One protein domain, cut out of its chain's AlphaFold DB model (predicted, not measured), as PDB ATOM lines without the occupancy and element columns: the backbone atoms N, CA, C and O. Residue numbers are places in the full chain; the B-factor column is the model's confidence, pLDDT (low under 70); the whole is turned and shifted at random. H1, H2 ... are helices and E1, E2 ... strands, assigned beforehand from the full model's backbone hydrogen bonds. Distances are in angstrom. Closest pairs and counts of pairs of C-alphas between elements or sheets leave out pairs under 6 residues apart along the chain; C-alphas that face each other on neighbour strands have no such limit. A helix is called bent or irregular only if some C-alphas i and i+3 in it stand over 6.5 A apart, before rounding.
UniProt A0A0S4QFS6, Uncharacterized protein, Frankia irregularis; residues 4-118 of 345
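This is residues 4 to 118 of the 345 residues of an uncharacterized protein of Frankia irregularis (UniProt A0A0S4QFS6). A strongly twisted sheet of six strands runs through the middle of this domain, with helices on both of its faces. H3 packs along one face over E3, H4 packs along the opposite face over E6, H2 covers E1 towards the E2 edge, and the short H1 only grazes the sheet. The printed part has 115 residues, with four named helices and six named strands in the order H1, E1, H2, E2, H3, E3, E4, E5, H4, E6. The mixed sheet runs E2, E1, E3, E4, E6, E5, and the class is mixed, helices and strands. The whole is compact and rounded, with a radius of gyration of the C-alphas of 13.0 A and spans of 38 by 31 by 25 A.

H1 is residues 4 to 9, and its C-alpha 4 stands at (52.174, -34.983, 61.991). E1 is residues 14 to 17, and H2, residues 22 to 29, is 14.0 A long from first to last C-alpha. H2 is neither bent nor irregular, but only just: C-alphas 26 and 29 are 6.5 A apart. E2, residues 35 to 38, comes before H3, residues 42 to 54, which is 18.4 A long and begins at C-alpha 42, (54.821, -32.812, 82.448). E3 is residues 60 to 63, E4 is residues 68 to 71, and E5 is residues 89 to 92. H4, residues 95 to 107, is 18.4 A long. E6, residues 112 to 117, is the longest strand at 15.9 A and ends at C-alpha 117, (47.878, -44.456, 69.287).

In the sheet E2 and E5 are the edge strands. E2 and E1 are parallel at 29 degrees, with N 17 and O 37 at 2.8 A. E1 and E3 are parallel at 28 degrees, with N 16 and O 61 at 2.8 A. E3 and E4 form a hairpin, antiparallel at 160 degrees, with N 71 and O 60 at 2.8 A. E4 and E6 are antiparallel at 160 degrees, with N 68 and O 115 at 2.8 A. E6 and E5 are parallel at 46 degrees, with N 116 and O 90 at 2.8 A. The domain has three layers, helices on both faces of a sheet: H2 and H4 on one face, H3 on the other. H3 runs along the strands over E3, at 5 degrees on the local plane and a height over the sheet of 6.6 A; the closest C-alphas of the two are those of Ala 49 and Gly 60, 4.0 A apart. H4 runs along the strands over E6 at a height of 9.4 A, and their closest C-alphas, Ala 105 and Ile 113, are 7.0 A apart. H2 lies over E1 at a height of 9.7 A, with the closest C-alphas those of Thr 17 and Ala 24, 6.6 A apart. E1, H2, E2 and E5, H4, E6 are strand-helix-strand units, two parallel neighbour strands with a helix between them in the chain, each with a right-handed crossover. E2, H3, E3 is a split unit, with E1 between its strands in the sheet, and its crossover is right-handed too. H1 is close to H2 but not clearly touching, the closest C-alphas being those of Gly 4 and Leu 27 at 6.0 A. H3 and H4 are apart. In H1, H3 and H4 every O i to N i+4 pair is within hydrogen-bond range; in H2 1 of 4 is, beside 2 of 5 O i to N i+3 pairs.

The two C-alphas farthest apart are those of Ala 29 and Pro 77, at 37.5 A. The printed part has no cut. The link from E4 to E5, residues 72 to 88, is long, with its C-alphas 9 to 20 A from the mean of the C-alphas; the other links are tight. The mean pLDDT of the printed part is 88.7, and it is under 70 at residues 23 to 31, 77 to 78, 80 to 81 and 83 to 84.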
ATOM      1  N   GLY A   4      52.071 -36.443  62.090       89.00
ATOM      2  CA  GLY A   4      52.174 -34.983  61.991       89.00
ATOM      3  C   GLY A   4      51.030 -34.380  61.170       89.00
ATOM      4  O   GLY A   4      50.349 -33.473  61.640       89.00
ATOM      5  N   GLU A   5      50.744 -34.954  59.999       89.69
ATOM      6  CA  GLU A   5      49.612 -34.543  59.155       89.69
ATOM      7  C   GLU A   5      48.264 -34.768  59.851       89.69
ATOM      8  O   GLU A   5      47.357 -33.949  59.720       89.69
ATOM      9  N   LEU A   6      48.135 -35.845  60.634       91.19
ATOM     10  CA  LEU A   6      46.946 -36.119  61.439       91.19
ATOM     11  C   LEU A   6      46.730 -35.041  62.514       91.19
ATOM     12  O   LEU A   6      45.615 -34.544  62.665       91.19
ATOM     13  N   LEU A   7      47.785 -34.628  63.222       93.50
ATOM     14  CA  LEU A   7      47.720 -33.529  64.193       93.50
ATOM     15  C   LEU A   7      47.363 -32.193  63.523       93.50
ATOM     16  O   LEU A   7      46.495 -31.469  64.010       93.50
ATOM     17  N   ILE A   8      47.957 -31.895  62.367       93.00
ATOM     18  CA  ILE A   8      47.618 -30.699  61.582       93.00
ATOM     19  C   ILE A   8      46.163 -30.746  61.100       93.00
ATOM     20  O   ILE A   8      45.486 -29.723  61.128       93.00
ATOM     21  N   SER A   9      45.643 -31.921  60.727       92.88
ATOM     22  CA  SER A   9      44.247 -32.073  60.291       92.88
ATOM     23  C   SER A   9      43.236 -31.763  61.398       92.88
ATOM     24  O   SER A   9      42.133 -31.311  61.110       92.88
ATOM     25  N   VAL A  10      43.623 -31.931  62.668       94.56
ATOM     26  CA  VAL A  10      42.820 -31.478  63.815       94.56
ATOM     27  C   VAL A  10      43.174 -30.057  64.259       94.56
ATOM     28  O   VAL A  10      42.634 -29.575  65.252       94.56
ATOM     29  N   GLY A  11      44.033 -29.356  63.522       94.56
ATOM     30  CA  GLY A  11      44.406 -27.963  63.746       94.56
ATOM     31  C   GLY A  11      45.540 -27.747  64.746       94.56
ATOM     32  O   GLY A  11      45.810 -26.601  65.073       94.56
ATOM     33  N   THR A  12      46.201 -28.791  65.253       94.81
ATOM     34  CA  THR A  12      47.303 -28.639  66.217       94.81
ATOM     35  C   THR A  12      48.510 -27.972  65.558       94.81
ATOM     36  O   THR A  12      49.186 -28.588  64.739       94.81
ATOM     37  N   GLY A  13      48.830 -26.740  65.960       93.00
ATOM     38  CA  GLY A  13      50.031 -26.033  65.496       93.00
ATOM     39  C   GLY A  13      51.316 -26.423  66.236       93.00
ATOM     40  O   GLY A  13      52.404 -26.344  65.667       93.00
ATOM     41  N   HIS A  14      51.198 -26.884  67.486       94.88
ATOM     42  CA  HIS A  14      52.328 -27.196  68.367       94.88
ATOM     43  C   HIS A  14      52.192 -28.577  68.989       94.88
ATOM     44  O   HIS A  14      51.143 -28.915  69.535       94.88
ATOM     45  N   LEU A  15      53.280 -29.342  68.979       95.56
ATOM     46  CA  LEU A  15      53.391 -30.600  69.701       95.56
ATOM     47  C   LEU A  15      54.491 -30.488  70.753       95.56
ATOM     48  O   LEU A  15      55.682 -30.430  70.438       95.56
ATOM     49  N   VAL A  16      54.077 -30.480  72.014       96.50
ATOM     50  CA  VAL A  16      54.973 -30.401  73.159       96.50
ATOM     51  C   VAL A  16      55.446 -31.800  73.531       96.50
ATOM     52  O   VAL A  16      54.644 -32.719  73.678       96.50
ATOM     53  N   THR A  17      56.752 -31.995  73.668       95.38
ATOM     54  CA  THR A  17      57.351 -33.325  73.840       95.38
ATOM     55  C   THR A  17      58.091 -33.424  75.159       95.38
ATOM     56  O   THR A  17      58.847 -32.526  75.526       95.38
ATOM     57  N   LEU A  18      57.863 -34.521  75.878       94.81
ATOM     58  CA  LEU A  18      58.524 -34.781  77.155       94.81
ATOM     59  C   LEU A  18      59.909 -35.423  76.982       94.81
ATOM     60  O   LEU A  18      60.192 -36.038  75.944       94.81
ATOM     61  N   PRO A  19      60.794 -35.318  77.992       91.81
ATOM     62  CA  PRO A  19      62.110 -35.932  77.930       91.81
ATOM     63  C   PRO A  19      61.991 -37.453  77.812       91.81
ATOM     64  O   PRO A  19      61.207 -38.092  78.507       91.81
ATOM     65  N   GLY A  20      62.794 -38.052  76.931       85.50
ATOM     66  CA  GLY A  20      62.793 -39.501  76.698       85.50
ATOM     67  C   GLY A  20      61.811 -39.990  75.626       85.50
ATOM     68  O   GLY A  20      61.940 -41.133  75.180       85.50
ATOM     69  N   SER A  21      60.921 -39.130  75.121       83.50
ATOM     70  CA  SER A  21      60.005 -39.435  74.015       83.50
ATOM     71  C   SER A  21      60.760 -39.663  72.695       83.50
ATOM     72  O   SER A  21      60.959 -38.745  71.900       83.50
ATOM     73  N   ARG A  22      61.194 -40.904  72.422       71.50
ATOM     74  CA  ARG A  22      61.952 -41.261  71.199       71.50
ATOM     75  C   ARG A  22      61.204 -40.925  69.902       71.50
ATOM     76  O   ARG A  22      61.843 -40.531  68.930       71.50
ATOM     77  N   ALA A  23      59.876 -41.033  69.914       61.88
ATOM     78  CA  ALA A  23      59.018 -40.792  68.752       61.88
ATOM     79  C   ALA A  23      58.967 -39.317  68.305       61.88
ATOM     80  O   ALA A  23      58.626 -39.040  67.164       61.88
ATOM     81  N   ALA A  24      59.375 -38.353  69.142       60.00
ATOM     82  CA  ALA A  24      59.407 -36.946  68.733       60.00
ATOM     83  C   ALA A  24      60.356 -36.695  67.546       60.00
ATOM     84  O   ALA A  24      60.099 -35.828  66.717       60.00
ATOM     85  N   ARG A  25      61.442 -37.476  67.430       63.38
ATOM     86  CA  ARG A  25      62.422 -37.309  66.343       63.38
ATOM     87  C   ARG A  25      61.924 -37.834  65.001       63.38
ATOM     88  O   ARG A  25      62.376 -37.338  63.976       63.38
ATOM     89  N   THR A  26      61.031 -38.825  64.991       63.09
ATOM     90  CA  THR A  26      60.510 -39.394  63.741       63.09
ATOM     91  C   THR A  26      59.410 -38.530  63.123       63.09
ATOM     92  O   THR A  26      59.273 -38.508  61.904       63.09
ATOM     93  N   LEU A  27      58.715 -37.718  63.929       64.88
ATOM     94  CA  LEU A  27      57.686 -36.778  63.461       64.88
ATOM     95  C   LEU A  27      58.228 -35.586  62.657       64.88
ATOM     96  O   LEU A  27      57.457 -34.908  61.993       64.88
ATOM     97  N   ALA A  28      59.535 -35.321  62.696       55.84
ATOM     98  CA  ALA A  28      60.136 -34.126  62.099       55.84
ATOM     99  C   ALA A  28      60.356 -34.200  60.570       55.84
ATOM    100  O   ALA A  28      60.872 -33.253  59.985       55.84
ATOM    101  N   ALA A  29      60.014 -35.312  59.908       55.69
ATOM    102  CA  ALA A  29      60.460 -35.585  58.536       55.69
ATOM    103  C   ALA A  29      59.530 -35.087  57.403       55.69
ATOM    104  O   ALA A  29      59.749 -35.448  56.250       55.69
ATOM    105  N   GLY A  30      58.516 -34.257  57.680       63.22
ATOM    106  CA  GLY A  30      57.569 -33.772  56.662       63.22
ATOM    107  C   GLY A  30      57.335 -32.261  56.704       63.22
ATOM    108  O   GLY A  30      57.352 -31.656  57.771       63.22
ATOM    109  N   SER A  31      57.050 -31.654  55.548       66.50
ATOM    110  CA  SER A  31      56.754 -30.216  55.408       66.50
ATOM    111  C   SER A  31      55.452 -29.767  56.089       66.50
ATOM    112  O   SER A  31      55.244 -28.570  56.258       66.50
ATOM    113  N   ALA A  32      54.584 -30.703  56.482       81.44
ATOM    114  CA  ALA A  32      53.302 -30.453  57.144       81.44
ATOM    115  C   ALA A  32      53.254 -31.123  58.527       81.44
ATOM    116  O   ALA A  32      52.477 -32.046  58.762       81.44
ATOM    117  N   SER A  33      54.138 -30.698  59.431       86.12
ATOM    118  CA  SER A  33      54.187 -31.204  60.807       86.12
ATOM    119  C   SER A  33      54.007 -30.070  61.812       86.12
ATOM    120  O   SER A  33      54.471 -28.957  61.551       86.12
ATOM    121  N   PRO A  34      53.354 -30.332  62.960       91.12
ATOM    122  CA  PRO A  34      53.267 -29.350  64.027       91.12
ATOM    123  C   PRO A  34      54.668 -28.994  64.508       91.12
ATOM    124  O   PRO A  34      55.594 -29.815  64.484       91.12
ATOM    125  N   ARG A  35      54.824 -27.769  64.997       92.44
ATOM    126  CA  ARG A  35      56.088 -27.335  65.566       92.44
ATOM    127  C   ARG A  35      56.375 -28.111  66.846       92.44
ATOM    128  O   ARG A  35      55.580 -28.097  67.784       92.44
ATOM    129  N   LEU A  36      57.534 -28.758  66.894       93.75
ATOM    130  CA  LEU A  36      57.985 -29.474  68.081       93.75
ATOM    131  C   LEU A  36      58.521 -28.485  69.119       93.75
ATOM    132  O   LEU A  36      59.397 -27.675  68.815       93.75
ATOM    133  N   VAL A  37      58.022 -28.588  70.349       95.19
ATOM    134  CA  VAL A  37      58.508 -27.811  71.496       95.19
ATOM    135  C   VAL A  37      58.925 -28.789  72.595       95.19
ATOM    136  O   VAL A  37      58.099 -29.583  73.043       95.19
ATOM    137  N   PRO A  38      60.193 -28.821  73.030       95.81
ATOM    138  CA  PRO A  38      60.578 -29.666  74.150       95.81
ATOM    139  C   PRO A  38      60.064 -29.061  75.459       95.81
ATOM    140  O   PRO A  38      60.102 -27.847  75.645       95.81
ATOM    141  N   ALA A  39      59.628 -29.908  76.383       96.25
ATOM    142  CA  ALA A  39      59.325 -29.522  77.753       96.25
ATOM    143  C   ALA A  39      60.191 -30.333  78.730       96.25
ATOM    144  O   ALA A  39      60.425 -31.518  78.491       96.25
ATOM    145  N   PRO A  40      60.676 -29.724  79.825       96.56
ATOM    146  CA  PRO A  40      61.521 -30.409  80.805       96.56
ATOM    147  C   PRO A  40      60.742 -31.376  81.706       96.56
ATOM    148  O   PRO A  40      61.313 -32.344  82.200       96.56
ATOM    149  N   ASP A  41      59.448 -31.135  81.912       95.25
ATOM    150  CA  ASP A  41      58.564 -31.963  82.729       95.25
ATOM    151  C   ASP A  41      57.106 -31.875  82.242       95.25
ATOM    152  O   ASP A  41      56.763 -31.079  81.360       95.25
ATOM    153  N   GLU A  42      56.244 -32.727  82.805       94.50
ATOM    154  CA  GLU A  42      54.821 -32.812  82.448       94.50
ATOM    155  C   GLU A  42      54.064 -31.508  82.720       94.50
ATOM    156  O   GLU A  42      53.179 -31.145  81.946       94.50
ATOM    157  N   ILE A  43      54.420 -30.782  83.781       95.19
ATOM    158  CA  ILE A  43      53.725 -29.551  84.163       95.19
ATOM    159  C   ILE A  43      54.003 -28.470  83.118       95.19
ATOM    160  O   ILE A  43      53.067 -27.890  82.571       95.19
ATOM    161  N   CYS A  44      55.270 -28.257  82.764       96.62
ATOM    162  CA  CYS A  44      55.663 -27.336  81.702       96.62
ATOM    163  C   CYS A  44      55.042 -27.734  80.363       96.62
ATOM    164  O   CYS A  44      54.567 -26.865  79.634       96.62
ATOM    165  N   ALA A  45      54.990 -29.037  80.055       96.56
ATOM    166  CA  ALA A  45      54.366 -29.508  78.825       96.56
ATOM    167  C   ALA A  45      52.896 -29.086  78.743       96.56
ATOM    168  O   ALA A  45      52.464 -28.522  77.737       96.56
ATOM    169  N   ARG A  46      52.142 -29.298  79.829       95.62
ATOM    170  CA  ARG A  46      50.735 -28.898  79.916       95.62
ATOM    171  C   ARG A  46      50.543 -27.387  79.850       95.62
ATOM    172  O   ARG A  46      49.621 -26.958  79.167       95.62
ATOM    173  N   LEU A  47      51.392 -26.595  80.511       96.38
ATOM    174  CA  LEU A  47      51.323 -25.129  80.450       96.38
ATOM    175  C   LEU A  47      51.508 -24.616  79.016       96.38
ATOM    176  O   LEU A  47      50.723 -23.791  78.558       96.38
ATOM    177  N   ILE A  48      52.495 -25.147  78.286       97.50
ATOM    178  CA  ILE A  48      52.757 -24.774  76.887       97.50
ATOM    179  C   ILE A  48      51.615 -25.222  75.976       97.50
ATOM    180  O   ILE A  48      51.158 -24.443  75.145       97.50
ATOM    181  N   ALA A  49      51.120 -26.452  76.128       96.44
ATOM    182  CA  ALA A  49      49.996 -26.922  75.327       96.44
ATOM    183  C   ALA A  49      48.724 -26.103  75.593       96.44
ATOM    184  O   ALA A  49      48.044 -25.722  74.647       96.44
ATOM    185  N   LEU A  50      48.425 -25.772  76.850       95.88
ATOM    186  CA  LEU A  50      47.280 -24.926  77.180       95.88
ATOM    187  C   LEU A  50      47.430 -23.520  76.585       95.88
ATOM    188  O   LEU A  50      46.494 -23.022  75.971       95.88
ATOM    189  N   ALA A  51      48.621 -22.921  76.671       96.69
ATOM    190  CA  ALA A  51      48.889 -21.637  76.031       96.69
ATOM    191  C   ALA A  51      48.710 -21.699  74.505       96.69
ATOM    192  O   ALA A  51      48.116 -20.799  73.923       96.69
ATOM    193  N   ALA A  52      49.163 -22.775  73.852       96.50
ATOM    194  CA  ALA A  52      48.936 -22.971  72.421       96.50
ATOM    195  C   ALA A  52      47.437 -23.050  72.088       96.50
ATOM    196  O   ALA A  52      47.007 -22.476  71.088       96.50
ATOM    197  N   ALA A  53      46.651 -23.714  72.942       94.88
ATOM    198  CA  ALA A  53      45.206 -23.804  72.782       94.88
ATOM    199  C   ALA A  53      44.521 -22.435  72.854       94.88
ATOM    200  O   ALA A  53      43.657 -22.137  72.035       94.88
ATOM    201  N   GLU A  54      44.928 -21.592  73.802       94.94
ATOM    202  CA  GLU A  54      44.335 -20.266  73.999       94.94
ATOM    203  C   GLU A  54      44.843 -19.194  73.020       94.94
ATOM    204  O   GLU A  54      44.193 -18.167  72.847       94.94
ATOM    205  N   LEU A  55      45.974 -19.425  72.345       94.31
ATOM    206  CA  LEU A  55      46.529 -18.538  71.311       94.31
ATOM    207  C   LEU A  55      46.011 -18.843  69.892       94.31
ATOM    208  O   LEU A  55      46.642 -18.462  68.905       94.31
ATOM    209  N   ASP A  56      44.878 -19.540  69.777       89.12
ATOM    210  CA  ASP A  56      44.254 -19.932  68.506       89.12
ATOM    211  C   ASP A  56      45.143 -20.828  67.616       89.12
ATOM    212  O   ASP A  56      44.989 -20.873  66.394       89.12
ATOM    213  N   HIS A  57      46.066 -21.600  68.200       87.12
ATOM    214  CA  HIS A  57      46.888 -22.577  67.464       87.12
ATOM    215  C   HIS A  57      46.237 -23.969  67.382       87.12
ATOM    216  O   HIS A  57      46.938 -24.981  67.275       87.12
ATOM    217  N   GLY A  58      44.902 -24.018  67.462       91.69
ATOM    218  CA  GLY A  58      44.116 -25.245  67.595       91.69
ATOM    219  C   GLY A  58      44.328 -25.932  68.946       91.69
ATOM    220  O   GLY A  58      44.740 -25.284  69.896       91.69
ATOM    221  N   PRO A  59      44.025 -27.233  69.097       95.00
ATOM    222  CA  PRO A  59      44.173 -27.902  70.380       95.00
ATOM    223  C   PRO A  59      45.653 -28.044  70.737       95.00
ATOM    224  O   PRO A  59      46.470 -28.474  69.916       95.00
ATOM    225  N   GLY A  60      45.973 -27.728  71.988       95.94
ATOM    226  CA  GLY A  60      47.291 -27.949  72.558       95.94
ATOM    227  C   GLY A  60      47.599 -29.433  72.634       95.94
ATOM    228  O   GLY A  60      46.757 -30.202  73.086       95.94
ATOM    229  N   ALA A  61      48.794 -29.853  72.230       96.81
ATOM    230  CA  ALA A  61      49.160 -31.264  72.231       96.81
ATOM    231  C   ALA A  61      50.418 -31.526  73.060       96.81
ATOM    232  O   ALA A  61      51.443 -30.881  72.852       96.81
ATOM    233  N   CYS A  62      50.358 -32.523  73.944       96.12
ATOM    234  CA  CYS A  62      51.501 -33.054  74.687       96.12
ATOM    235  C   CYS A  62      51.728 -34.524  74.337       96.12
ATOM    236  O   CYS A  62      50.780 -35.309  74.330       96.12
ATOM    237  N   TRP A  63      52.982 -34.918  74.134       95.50
ATOM    238  CA  TRP A  63      53.375 -36.294  73.847       95.50
ATOM    239  C   TRP A  63      54.438 -36.806  74.825       95.50
ATOM    240  O   TRP A  63      55.575 -36.316  74.857       95.50
ATOM    241  N   ASP A  64      54.075 -37.841  75.589       93.94
ATOM    242  CA  ASP A  64      54.948 -38.484  76.587       93.94
ATOM    243  C   ASP A  64      55.755 -39.680  76.049       93.94
ATOM    244  O   ASP A  64      56.515 -40.310  76.783       93.94
ATOM    245  N   GLY A  65      55.606 -39.992  74.757       91.75
ATOM    246  CA  GLY A  65      56.221 -41.161  74.129       91.75
ATOM    247  C   GLY A  65      55.252 -42.316  73.884       91.75
ATOM    248  O   GLY A  65      55.560 -43.165  73.047       91.75
ATOM    249  N   ALA A  66      54.101 -42.337  74.558       92.94
ATOM    250  CA  ALA A  66      53.075 -43.371  74.418       92.94
ATOM    251  C   ALA A  66      51.644 -42.811  74.359       92.94
ATOM    252  O   ALA A  66      50.790 -43.373  73.674       92.94
ATOM    253  N   VAL A  67      51.372 -41.732  75.087       95.12
ATOM    254  CA  VAL A  67      50.069 -41.084  75.206       95.12
ATOM    255  C   VAL A  67      50.160 -39.666  74.656       95.12
ATOM    256  O   VAL A  67      51.026 -38.872  75.035       95.12
ATOM    257  N   LEU A  68      49.227 -39.355  73.762       96.06
ATOM    258  CA  LEU A  68      48.938 -38.008  73.308       96.06
ATOM    259  C   LEU A  68      47.849 -37.426  74.201       96.06
ATOM    260  O   LEU A  68      46.728 -37.931  74.229       96.06
ATOM    261  N   THR A  69      48.166 -36.339  74.886       96.81
ATOM    262  CA  THR A  69      47.173 -35.532  75.592       96.81
ATOM    263  C   THR A  69      46.839 -34.323  74.731       96.81
ATOM    264  O   THR A  69      47.734 -33.546  74.399       96.81
ATOM    265  N   LEU A  70      45.565 -34.162  74.379       96.88
ATOM    266  CA  LEU A  70      45.054 -32.980  73.691       96.88
ATOM    267  C   LEU A  70      44.274 -32.117  74.680       96.88
ATOM    268  O   LEU A  70      43.392 -32.622  75.375       96.88
ATOM    269  N   LEU A  71      44.612 -30.834  74.732       95.38
ATOM    270  CA  LEU A  71      43.981 -29.814  75.558       95.38
ATOM    271  C   LEU A  71      43.174 -28.877  74.664       95.38
ATOM    272  O   LEU A  71      43.676 -28.369  73.659       95.38
ATOM    273  N   PHE A  72      41.927 -28.642  75.048       92.81
ATOM    274  CA  PHE A  72      41.031 -27.714  74.374       92.81
ATOM    275  C   PHE A  72      40.799 -26.490  75.264       92.81
ATOM    276  O   PHE A  72      40.787 -26.633  76.493       92.81
ATOM    277  N   PRO A  73      40.594 -25.300  74.673       86.94
ATOM    278  CA  PRO A  73      40.200 -24.123  75.434       86.94
ATOM    279  C   PRO A  73      38.924 -24.415  76.224       86.94
ATOM    280  O   PRO A  73      38.019 -25.091  75.734       86.94
ATOM    281  N   THR A  74      38.849 -23.902  77.446       82.88
ATOM    282  CA  THR A  74      37.633 -23.950  78.261       82.88
ATOM    283  C   THR A  74      37.171 -22.529  78.562       82.88
ATOM    284  O   THR A  74      37.977 -21.598  78.603       82.88
ATOM    285  N   ASP A  75      35.865 -22.350  78.730       78.81
ATOM    286  CA  ASP A  75      35.290 -21.080  79.188       78.81
ATOM    287  C   ASP A  75      35.362 -20.948  80.717       78.81
ATOM    288  O   ASP A  75      35.229 -19.852  81.254       78.81
ATOM    289  N   ALA A  76      35.596 -22.052  81.437       76.69
ATOM    290  CA  ALA A  76      35.672 -22.044  82.889       76.69
ATOM    291  C   ALA A  76      37.089 -21.674  83.370       76.69
ATOM    292  O   ALA A  76      38.055 -22.322  82.952       76.69
ATOM    293  N   PRO A  77      37.235 -20.711  84.301       67.94
ATOM    294  CA  PRO A  77      38.511 -20.442  84.948       67.94
ATOM    295  C   PRO A  77      39.006 -21.712  85.639       67.94
ATOM    296  O   PRO A  77      38.299 -22.311  86.452       67.94
ATOM    297  N   ARG A  78      40.226 -22.137  85.322       68.75
ATOM    298  CA  ARG A  78      40.848 -23.301  85.945       68.75
ATOM    299  C   ARG A  78      42.257 -22.954  86.368       68.75
ATOM    300  O   ARG A  78      42.991 -22.354  85.592       68.75
ATOM    301  N   ASP A  79      42.641 -23.391  87.563       72.50
ATOM    302  CA  ASP A  79      44.038 -23.362  87.976       72.50
ATOM    303  C   ASP A  79      44.830 -24.399  87.155       72.50
ATOM    304  O   ASP A  79      44.608 -25.607  87.309       72.50
ATOM    305  N   PRO A  80      45.731 -23.964  86.257       67.12
ATOM    306  CA  PRO A  80      46.503 -24.869  85.418       67.12
ATOM    307  C   PRO A  80      47.619 -25.585  86.200       67.12
ATOM    308  O   PRO A  80      48.161 -26.574  85.705       67.12
ATOM    309  N   ALA A  81      47.970 -25.109  87.402       64.88
ATOM    310  CA  ALA A  81      49.001 -25.710  88.243       64.88
ATOM    311  C   ALA A  81      48.498 -26.940  89.010       64.88
ATOM    312  O   ALA A  81      49.307 -27.769  89.429       64.88
ATOM    313  N   VAL A  82      47.179 -27.092  89.165       71.44
ATOM    314  CA  VAL A  82      46.577 -28.272  89.790       71.44
ATOM    315  C   VAL A  82      46.213 -29.274  88.693       71.44
ATOM    316  O   VAL A  82      45.270 -29.041  87.928       71.44
ATOM    317  N   PRO A  83      46.919 -30.417  88.593       67.81
ATOM    318  CA  PRO A  83      46.552 -31.435  87.630       67.81
ATOM    319  C   PRO A  83      45.138 -31.918  87.947       67.81
ATOM    320  O   PRO A  83      44.856 -32.403  89.042       67.81
ATOM    321  N   GLY A  84      44.243 -31.794  86.969       69.25
ATOM    322  CA  GLY A  84      42.934 -32.422  87.043       69.25
ATOM    323  C   GLY A  84      43.009 -33.931  87.260       69.25
ATOM    324  O   GLY A  84      44.043 -34.540  86.960       69.25
ATOM    325  N   PRO A  85      41.901 -34.558  87.697       74.81
ATOM    326  CA  PRO A  85      41.781 -36.003  87.598       74.81
ATOM    327  C   PRO A  85      42.055 -36.403  86.150       74.81
ATOM    328  O   PRO A  85      41.424 -35.902  85.218       74.81
ATOM    329  N   ARG A  86      43.053 -37.266  85.967       82.44
ATOM    330  CA  ARG A  86      43.431 -37.742  84.642       82.44
ATOM    331  C   ARG A  86      42.269 -38.547  84.075       82.44
ATOM    332  O   ARG A  86      41.864 -39.541  84.677       82.44
ATOM    333  N   GLY A  87      41.772 -38.130  82.914       83.62
ATOM    334  CA  GLY A  87      40.793 -38.908  82.165       83.62
ATOM    335  C   GLY A  87      41.334 -40.302  81.810       83.62
ATOM    336  O   GLY A  87      42.561 -40.513  81.810       83.62
ATOM    337  N   PRO A  88      40.436 -41.263  81.517       93.62
ATOM    338  CA  PRO A  88      40.841 -42.563  81.003       93.62
ATOM    339  C   PRO A  88      41.669 -42.387  79.725       93.62
ATOM    340  O   PRO A  88      41.462 -41.449  78.958       93.62
ATOM    341  N   VAL A  89      42.635 -43.281  79.524       96.31
ATOM    342  CA  VAL A  89      43.404 -43.328  78.278       96.31
ATOM    343  C   VAL A  89      42.633 -44.197  77.297       96.31
ATOM    344  O   VAL A  89      42.431 -45.381  77.563       96.31
ATOM    345  N   GLU A  90      42.211 -43.611  76.186       96.38
ATOM    346  CA  GLU A  90      41.532 -44.313  75.100       96.38
ATOM    347  C   GLU A  90      42.570 -44.850  74.110       96.38
ATOM    348  O   GLU A  90      43.438 -44.114  73.637       96.38
ATOM    349  N   GLU A  91      42.520 -46.146  73.811       96.94
ATOM    350  CA  GLU A  91      43.377 -46.735  72.781       96.94
ATOM    351  C   GLU A  91      42.757 -46.500  71.405       96.94
ATOM    352  O   GLU A  91      41.595 -46.828  71.183       96.94
ATOM    353  N   VAL A  92      43.541 -45.945  70.479       96.12
ATOM    354  CA  VAL A  92      43.101 -45.679  69.102       96.12
ATOM    355  C   VAL A  92      43.973 -46.471  68.135       96.12
ATOM    356  O   VAL A  92      45.186 -46.260  68.035       96.12
ATOM    357  N   ALA A  93      43.356 -47.424  67.441       94.06
ATOM    358  CA  ALA A  93      44.030 -48.362  66.553       94.06
ATOM    359  C   ALA A  93      44.132 -47.843  65.120       94.06
ATOM    360  O   ALA A  93      44.953 -48.336  64.347       94.06
ATOM    361  N   THR A  94      43.334 -46.836  64.753       92.31
ATOM    362  CA  THR A  94      43.371 -46.234  63.416       92.31
ATOM    363  C   THR A  94      43.321 -44.701  63.449       92.31
ATOM    364  O   THR A  94      42.766 -44.107  64.375       92.31
ATOM    365  N   PRO A  95      43.826 -44.021  62.405       91.81
ATOM    366  CA  PRO A  95      43.673 -42.570  62.261       91.81
ATOM    367  C   PRO A  95      42.210 -42.107  62.192       91.81
ATOM    368  O   PRO A  95      41.876 -41.037  62.690       91.81
ATOM    369  N   ALA A  96      41.307 -42.922  61.637       90.75
ATOM    370  CA  ALA A  96      39.880 -42.606  61.608       90.75
ATOM    371  C   ALA A  96      39.242 -42.643  63.008       90.75
ATOM    372  O   ALA A  96      38.376 -41.824  63.306       90.75
ATOM    373  N   GLU A  97      39.658 -43.574  63.873       94.44
ATOM    374  CA  GLU A  97      39.253 -43.597  65.288       94.44
ATOM    375  C   GLU A  97      39.783 -42.378  66.036       94.44
ATOM    376  O   GLU A  97      39.017 -41.730  66.742       94.44
ATOM    377  N   PHE A  98      41.045 -42.005  65.801       94.94
ATOM    378  CA  PHE A  98      41.629 -40.786  66.357       94.94
ATOM    379  C   PHE A  98      40.793 -39.542  66.022       94.94
ATOM    380  O   PHE A  98      40.388 -38.810  66.923       94.94
ATOM    381  N   LEU A  99      40.480 -39.321  64.739       94.56
ATOM    382  CA  LEU A  99      39.677 -38.169  64.310       94.56
ATOM    383  C   LEU A  99      38.283 -38.176  64.948       94.56
ATOM    384  O   LEU A  99      37.782 -37.129  65.360       94.56
ATOM    385  N   ARG A 100      37.670 -39.359  65.072       94.88
ATOM    386  CA  ARG A 100      36.363 -39.525  65.718       94.88
ATOM    387  C   ARG A 100      36.413 -39.165  67.198       94.88
ATOM    388  O   ARG A 100      35.537 -38.434  67.650       94.88
ATOM    389  N   ALA A 101      37.429 -39.631  67.921       95.81
ATOM    390  CA  ALA A 101      37.617 -39.338  69.339       95.81
ATOM    391  C   ALA A 101      37.826 -37.833  69.571       95.81
ATOM    392  O   ALA A 101      37.159 -37.236  70.414       95.81
ATOM    393  N   VAL A 102      38.670 -37.185  68.756       95.81
ATOM    394  CA  VAL A 102      38.888 -35.729  68.817       95.81
ATOM    395  C   VAL A 102      37.602 -34.956  68.520       95.81
ATOM    396  O   VAL A 102      37.264 -34.015  69.242       95.81
ATOM    397  N   SER A 103      36.861 -35.348  67.481       95.38
ATOM    398  CA  SER A 103      35.588 -34.708  67.137       95.38
ATOM    399  C   SER A 103      34.555 -34.875  68.252       95.38
ATOM    400  O   SER A 103      33.912 -33.899  68.628       95.38
ATOM    401  N   ALA A 104      34.412 -36.084  68.803       94.81
ATOM    402  CA  ALA A 104      33.476 -36.369  69.885       94.81
ATOM    403  C   ALA A 104      33.805 -35.554  71.143       94.81
ATOM    404  O   ALA A 104      32.907 -34.970  71.747       94.81
ATOM    405  N   ALA A 105      35.089 -35.446  71.492       94.00
ATOM    406  CA  ALA A 105      35.553 -34.644  72.617       94.00
ATOM    407  C   ALA A 105      35.172 -33.167  72.478       94.00
ATOM    408  O   ALA A 105      34.629 -32.579  73.413       94.00
ATOM    409  N   ARG A 106      35.397 -32.583  71.294       92.69
ATOM    410  CA  ARG A 106      35.002 -31.200  70.993       92.69
ATOM    411  C   ARG A 106      33.497 -31.006  71.092       92.69
ATOM    412  O   ARG A 106      33.054 -30.076  71.755       92.69
ATOM    413  N   SER A 107      32.718 -31.894  70.475       92.94
ATOM    414  CA  SER A 107      31.254 -31.834  70.526       92.94
ATOM    415  C   SER A 107      30.714 -31.963  71.950       92.94
ATOM    416  O   SER A 107      29.697 -31.359  72.272       92.94
ATOM    417  N   ALA A 108      31.402 -32.712  72.812       93.12
ATOM    418  CA  ALA A 108      31.058 -32.859  74.220       93.12
ATOM    419  C   ALA A 108      31.566 -31.706  75.112       93.12
ATOM    420  O   ALA A 108      31.353 -31.752  76.321       93.12
ATOM    421  N   GLY A 109      32.278 -30.711  74.567       92.12
ATOM    422  CA  GLY A 109      32.908 -29.649  75.365       92.12
ATOM    423  C   GLY A 109      33.990 -30.175  76.317       92.12
ATOM    424  O   GLY A 109      34.236 -29.604  77.380       92.12
ATOM    425  N   THR A 110      34.615 -31.303  75.975       92.06
ATOM    426  CA  THR A 110      35.669 -31.911  76.787       92.06
ATOM    427  C   THR A 110      36.949 -31.089  76.661       92.06
ATOM    428  O   THR A 110      37.419 -30.832  75.559       92.06
ATOM    429  N   HIS A 111      37.537 -30.699  77.791       91.62
ATOM    430  CA  HIS A 111      38.736 -29.850  77.844       91.62
ATOM    431  C   HIS A 111      40.051 -30.634  77.703       91.62
ATOM    432  O   HIS A 111      41.095 -30.051  77.428       91.62
ATOM    433  N   GLU A 112      40.024 -31.947  77.928       94.88
ATOM    434  CA  GLU A 112      41.198 -32.814  77.871       94.88
ATOM    435  C   GLU A 112      40.805 -34.208  77.380       94.88
ATOM    436  O   GLU A 112      39.899 -34.826  77.938       94.88
ATOM    437  N   ILE A 113      41.531 -34.731  76.394       96.19
ATOM    438  CA  ILE A 113      41.482 -36.155  76.037       96.19
ATOM    439  C   ILE A 113      42.873 -36.757  75.993       96.19
ATOM    440  O   ILE A 113      43.853 -36.081  75.684       96.19
ATOM    441  N   ARG A 114      42.947 -38.052  76.298       96.94
ATOM    442  CA  ARG A 114      44.193 -38.811  76.367       96.94
ATOM    443  C   ARG A 114      44.071 -40.027  75.471       96.94
ATOM    444  O   ARG A 114      43.303 -40.939  75.761       96.94
ATOM    445  N   LEU A 115      44.833 -40.026  74.390       96.75
ATOM    446  CA  LEU A 115      44.789 -41.048  73.357       96.75
ATOM    447  C   LEU A 115      46.104 -41.825  73.371       96.75
ATOM    448  O   LEU A 115      47.174 -41.225  73.439       96.75
ATOM    449  N   ARG A 116      46.041 -43.152  73.283       96.31
ATOM    450  CA  ARG A 116      47.196 -44.024  73.038       96.31
ATOM    451  C   ARG A 116      47.110 -44.554  71.607       96.31
ATOM    452  O   ARG A 116      46.389 -45.525  71.372       96.31
ATOM    453  N   PRO A 117      47.817 -43.940  70.644       94.19
ATOM    454  CA  PRO A 117      47.878 -44.456  69.287       94.19
ATOM    455  C   PRO A 117      48.656 -45.772  69.257       94.19
ATOM    456  O   PRO A 117      49.818 -45.815  69.661       94.19
ATOM    457  N   THR A 118      48.031 -46.845  68.774       92.69
ATOM    458  CA  THR A 118      48.694 -48.153  68.595       92.69
ATOM    459  C   THR A 118      49.067 -48.433  67.137       92.69
ATOM    460  O   THR A 118      49.806 -49.380  66.856       92.69
TER     461      THR A 118